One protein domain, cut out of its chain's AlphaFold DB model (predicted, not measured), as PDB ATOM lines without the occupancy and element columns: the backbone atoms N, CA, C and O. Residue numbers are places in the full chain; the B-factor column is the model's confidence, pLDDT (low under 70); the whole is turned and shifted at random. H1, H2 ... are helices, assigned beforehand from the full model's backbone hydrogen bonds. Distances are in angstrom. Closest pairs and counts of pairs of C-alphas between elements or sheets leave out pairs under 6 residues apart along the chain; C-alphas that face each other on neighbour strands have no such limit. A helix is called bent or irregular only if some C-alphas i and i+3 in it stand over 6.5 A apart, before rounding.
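What this domain is: This is residues 2 to 42 of the 118 residues of the protein "PINc domain-containing protein" of Methylacidimicrobium tartarophylax (UniProt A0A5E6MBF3). The printed part is a flat, open ring: two helices, H1 and H2, lie side by side at a small angle and run opposite ways, with a tight link joining them at one end. At the other end, the tail after H2, residues 36 to 42, folds back toward the first printed residue and nearly closes the ring. The printed part has 41 residues, with two named helices, H1 then H2, and no named strand; its class is all helix. It is only just loose, close to compact, with a radius of gyration of the C-alphas of 11.3 A, and its C-alphas span 33 by 19 by 9 A.

How they stand to each other: H1, residues 5 to 18, is the longest helix. H2, residues 24 to 35, is close to H1 but not clearly touching it, with 2 pairs of C-alphas within 8 A. Their closest C-alphas, those of Glu 17 and Ala 24, are 7.0 A apart. Their lines stand at a shallow tilt of 18 degrees, opposite ways, and their centres are 11.8 A apart. In H2 every O i to N i+4 pair is within hydrogen-bond range; in H1, 7 of 10 are.

Where its parts are: H1 runs 21.2 A from C-alpha 5 at (91.224, -161.578, 265.354) to C-alpha 18 at (104.284, -161.462, 282.083). It is neither bent nor irregular, but only just: C-alphas 11 and 14 are 6.4 A apart. H2 runs 16.5 A, ending at C-alpha 35 at (98.804, -171.163, 261.541).

The domain as a whole: The C-alphas of Gly 20 and Asp 42, the two farthest apart, are 33.4 A apart, while those of Pro 2 and Asp 42, the first and last printed, are 5.2 A apart. Residues 32 to 39, of which 32 to 35 belong to H2, stand free. The printed part has no cut. Its mean pLDDT is 91.2, and no printed residue is under 70.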
ATOM      1  N   PRO A   2      87.197-161.887 261.329       92.44
ATOM      2  CA  PRO A   2      87.597-160.520 261.015       92.44
ATOM      3  C   PRO A   2      89.119-160.366 261.118       92.44
ATOM      4  O   PRO A   2      89.753-161.067 261.905       92.44
ATOM      5  N   ALA A   3      89.716-159.425 260.378       88.06
ATOM      6  CA  ALA A   3      91.165-159.178 260.436       88.06
ATOM      7  C   ALA A   3      91.675-158.842 261.856       88.06
ATOM      8  O   ALA A   3      92.806-159.170 262.210       88.06
ATOM      9  N   LEU A   4      90.809-158.253 262.687       90.06
ATOM     10  CA  LEU A   4      91.057-157.938 264.096       90.06
ATOM     11  C   LEU A   4      91.471-159.156 264.940       90.06
ATOM     12  O   LEU A   4      92.250-159.007 265.880       90.06
ATOM     13  N   TRP A   5      91.003-160.352 264.585       91.81
ATOM     14  CA  TRP A   5      91.224-161.578 265.354       91.81
ATOM     15  C   TRP A   5      92.711-161.867 265.623       91.81
ATOM     16  O   TRP A   5      93.074-162.264 266.728       91.81
ATOM     17  N   TYR A   6      93.599-161.602 264.656       89.62
ATOM     18  CA  TYR A   6      95.042-161.798 264.856       89.62
ATOM     19  C   TYR A   6      95.626-160.842 265.895       89.62
ATOM     20  O   TYR A   6      96.535-161.223 266.632       89.62
ATOM     21  N   LEU A   7      95.114-159.611 265.975       90.06
ATOM     22  CA  LEU A   7      95.558-158.631 266.965       90.06
ATOM     23  C   LEU A   7      95.056-158.998 268.360       90.06
ATOM     24  O   LEU A   7      95.808-158.887 269.324       90.06
ATOM     25  N   GLU A   8      93.824-159.491 268.473       90.44
ATOM     26  CA  GLU A   8      93.279-159.991 269.739       90.44
ATOM     27  C   GLU A   8      94.054-161.208 270.241       90.44
ATOM     28  O   GLU A   8      94.485-161.233 271.397       90.44
ATOM     29  N   LEU A   9      94.306-162.177 269.354       89.81
ATOM     30  CA  LEU A   9      95.125-163.342 269.666       89.81
ATOM     31  C   LEU A   9      96.540-162.927 270.081       89.81
ATOM     32  O   LEU A   9      97.067-163.444 271.060       89.81
ATOM     33  N   SER A  10      97.147-161.972 269.379       88.69
ATOM     34  CA  SER A  10      98.495-161.504 269.712       88.69
ATOM     35  C   SER A  10      98.532-160.734 271.033       88.69
ATOM     36  O   SER A  10      99.487-160.872 271.788       88.69
ATOM     37  N   ASN A  11      97.494-159.961 271.364       90.00
ATOM     38  CA  ASN A  11      97.457-159.147 272.582       90.00
ATOM     39  C   ASN A  11      97.371-159.970 273.874       90.00
ATOM     40  O   ASN A  11      97.851-159.515 274.916       90.00
ATOM     41  N   VAL A  12      96.785-161.172 273.840       89.50
ATOM     42  CA  VAL A  12      96.667-162.007 275.051       89.50
ATOM     43  C   VAL A  12      97.988-162.673 275.453       89.50
ATOM     44  O   VAL A  12      98.176-162.992 276.630       89.50
ATOM     45  N   LEU A  13      98.920-162.858 274.512       90.44
ATOM     46  CA  LEU A  13     100.150-163.627 274.734       90.44
ATOM     47  C   LEU A  13     101.146-162.889 275.648       90.44
ATOM     48  O   LEU A  13     101.521-163.468 276.669       90.44
ATOM     49  N   PRO A  14     101.497-161.602 275.418       89.88
ATOM     50  CA  PRO A  14     102.424-160.882 276.291       89.88
ATOM     51  C   PRO A  14     101.926-160.781 277.732       89.88
ATOM     52  O   PRO A  14     102.710-160.826 278.676       89.88
ATOM     53  N   GLN A  15     100.612-160.636 277.929       89.25
ATOM     54  CA  GLN A  15     100.044-160.576 279.272       89.25
ATOM     55  C   GLN A  15     100.170-161.923 279.994       89.25
ATOM     56  O   GLN A  15     100.480-161.957 281.185       89.25
ATOM     57  N   ALA A  16      99.953-163.032 279.288       89.75
ATOM     58  CA  ALA A  16     100.109-164.368 279.849       89.75
ATOM     59  C   ALA A  16     101.579-164.701 280.166       89.75
ATOM     60  O   ALA A  16     101.839-165.282 281.223       89.75
ATOM     61  N   GLU A  17     102.523-164.274 279.320       91.31
ATOM     62  CA  GLU A  17     103.967-164.388 279.573       91.31
ATOM     63  C   GLU A  17     104.401-163.580 280.800       91.31
ATOM     64  O   GLU A  17     105.051-164.118 281.695       91.31
ATOM     65  N   ARG A  18     103.981-162.310 280.910       90.88
ATOM     66  CA  ARG A  18     104.284-161.462 282.083       90.88
ATOM     67  C   ARG A  18     103.740-162.043 283.385       90.88
ATOM     68  O   ARG A  18     104.338-161.856 284.438       90.88
ATOM     69  N   CYS A  19     102.610-162.743 283.320       93.00
ATOM     70  CA  CYS A  19     102.039-163.450 284.462       93.00
ATOM     71  C   CYS A  19     102.686-164.823 284.726       93.00
ATOM     72  O   CYS A  19     102.208-165.534 285.607       93.00
ATOM     73  N   GLY A  20     103.709-165.227 283.963       91.31
ATOM     74  CA  GLY A  20     104.389-166.518 284.099       91.31
ATOM     75  C   GLY A  20     103.518-167.732 283.766       91.31
ATOM     76  O   GLY A  20     103.832-168.839 284.190       91.31
ATOM     77  N   ARG A  21     102.396-167.548 283.051       93.38
ATOM     78  CA  ARG A  21     101.448-168.633 282.728       93.38
ATOM     79  C   ARG A  21     101.873-169.458 281.513       93.38
ATOM     80  O   ARG A  21     101.413-170.587 281.371       93.38
ATOM     81  N   ILE A  22     102.684-168.874 280.631       92.50
ATOM     82  CA  ILE A  22     103.222-169.483 279.408       92.50
ATOM     83  C   ILE A  22     104.645-168.966 279.175       92.50
ATOM     84  O   ILE A  22     104.956-167.839 279.569       92.50
ATOM     85  N   THR A  23     105.502-169.766 278.542       93.31
ATOM     86  CA  THR A  23     106.834-169.323 278.101       93.31
ATOM     87  C   THR A  23     106.797-168.824 276.654       93.31
ATOM     88  O   THR A  23     105.916-169.205 275.886       93.31
ATOM     89  N   ALA A  24     107.795-168.036 276.245       89.88
ATOM     90  CA  ALA A  24     107.934-167.613 274.849       89.88
ATOM     91  C   ALA A  24     108.060-168.808 273.879       89.88
ATOM     92  O   ALA A  24     107.543-168.771 272.763       89.88
ATOM     93  N   SER A  25     108.696-169.904 274.319       91.81
ATOM     94  CA  SER A  25     108.777-171.142 273.533       91.81
ATOM     95  C   SER A  25     107.411-171.818 273.385       91.81
ATOM     96  O   SER A  25     107.095-172.315 272.306       91.81
ATOM     97  N   ASP A  26     106.588-171.819 274.442       89.69
ATOM     98  CA  ASP A  26     105.219-172.345 274.370       89.69
ATOM     99  C   ASP A  26     104.353-171.512 273.423       89.69
ATOM    100  O   ASP A  26     103.511-172.061 272.714       89.69
ATOM    101  N   VAL A  27     104.542-170.188 273.419       90.50
ATOM    102  CA  VAL A  27     103.826-169.271 272.526       90.50
ATOM    103  C   VAL A  27     104.150-169.564 271.069       90.50
ATOM    104  O   VAL A  27     103.219-169.762 270.290       90.50
ATOM    105  N   ALA A  28     105.434-169.643 270.712       90.81
ATOM    106  CA  ALA A  28     105.861-169.927 269.342       90.81
ATOM    107  C   ALA A  28     105.260-171.245 268.827       90.81
ATOM    108  O   ALA A  28     104.546-171.248 267.829       90.81
ATOM    109  N   MET A  29     105.419-172.330 269.593       91.31
ATOM    110  CA  MET A  29     104.867-173.643 269.245       91.31
ATOM    111  C   MET A  29     103.339-173.614 269.056       91.31
ATOM    112  O   MET A  29     102.804-174.268 268.165       91.31
ATOM    113  N   ARG A  30     102.604-172.872 269.894       89.81
ATOM    114  CA  ARG A  30     101.138-172.771 269.779       89.81
ATOM    115  C   ARG A  30     100.701-171.927 268.587       89.81
ATOM    116  O   ARG A  30      99.674-172.238 267.990       89.81
ATOM    117  N   LEU A  31     101.436-170.867 268.260       91.38
ATOM    118  CA  LEU A  31     101.154-170.043 267.087       91.38
ATOM    119  C   LEU A  31     101.379-170.822 265.789       91.38
ATOM    120  O   LEU A  31     100.553-170.696 264.889       91.38
ATOM    121  N   ASP A  32     102.403-171.678 265.735       92.12
ATOM    122  CA  ASP A  32     102.634-172.571 264.593       92.12
ATOM    123  C   ASP A  32     101.434-173.508 264.375       92.12
ATOM    124  O   ASP A  32     100.891-173.575 263.276       92.12
ATOM    125  N   LEU A  33     100.917-174.131 265.443       92.19
ATOM    126  CA  LEU A  33      99.714-174.975 265.363       92.19
ATOM    127  C   LEU A  33      98.465-174.201 264.913       92.19
ATOM    128  O   LEU A  33      97.615-174.738 264.205       92.19
ATOM    129  N   ILE A  34      98.318-172.942 265.333       91.75
ATOM    130  CA  ILE A  34      97.196-172.095 264.909       91.75
ATOM    131  C   ILE A  34      97.323-171.727 263.428       91.75
ATOM    132  O   ILE A  34      96.308-171.668 262.733       91.75
ATOM    133  N   ALA A  35      98.543-171.493 262.939       89.94
ATOM    134  CA  ALA A  35      98.804-171.163 261.541       89.94
ATOM    135  C   ALA A  35      98.475-172.322 260.582       89.94
ATOM    136  O   ALA A  35      98.173-172.075 259.416       89.94
ATOM    137  N   GLU A  36      98.477-173.566 261.069       93.94
ATOM    138  CA  GLU A  36      98.065-174.752 260.304       93.94
ATOM    139  C   GLU A  36      96.539-174.885 260.154       93.94
ATOM    140  O   GLU A  36      96.056-175.635 259.300       93.94
ATOM    141  N   LEU A  37      95.752-174.168 260.962       93.19
ATOM    142  CA  LEU A  37      94.297-174.221 260.871       93.19
ATOM    143  C   LEU A  37      93.809-173.508 259.599       93.19
ATOM    144  O   LEU A  37      94.317-172.437 259.259       93.19
ATOM    145  N   PRO A  38      92.764-174.023 258.919       93.69
ATOM    146  CA  PRO A  38      92.206-173.416 257.710       93.69
ATOM    147  C   PRO A  38      91.354-172.173 258.039       93.69
ATOM    148  O   PRO A  38      90.145-172.130 257.802       93.69
ATOM    149  N   ILE A  39      91.974-171.153 258.630       91.19
ATOM    150  CA  ILE A  39      91.324-169.912 259.046       91.19
ATOM    151  C   ILE A  39      91.282-168.953 257.860       91.19
ATOM    152  O   ILE A  39      92.309-168.516 257.349       91.19
ATOM    153  N   SER A  40      90.071-168.583 257.446       93.06
ATOM    154  CA  SER A  40      89.858-167.552 256.431       93.06
ATOM    155  C   SER A  40      89.591-166.193 257.072       93.06
ATOM    156  O   SER A  40      88.809-166.083 258.027       93.06
ATOM    157  N   VAL A  41      90.226-165.151 256.536       92.81
ATOM    158  CA  VAL A  41      90.089-163.762 256.988       92.81
ATOM    159  C   VAL A  41      89.123-163.019 256.078       92.81
ATOM    160  O   VAL A  41      89.313-162.987 254.861       92.81
ATOM    161  N   ASP A  42      88.104-162.394 256.662       94.38
ATOM    162  CA  ASP A  42      87.175-161.544 255.924       94.38
ATOM    163  C   ASP A  42      87.873-160.246 255.502       94.38
ATOM    164  O   ASP A  42      88.351-159.472 256.331       94.38
TER     165      ASP A  42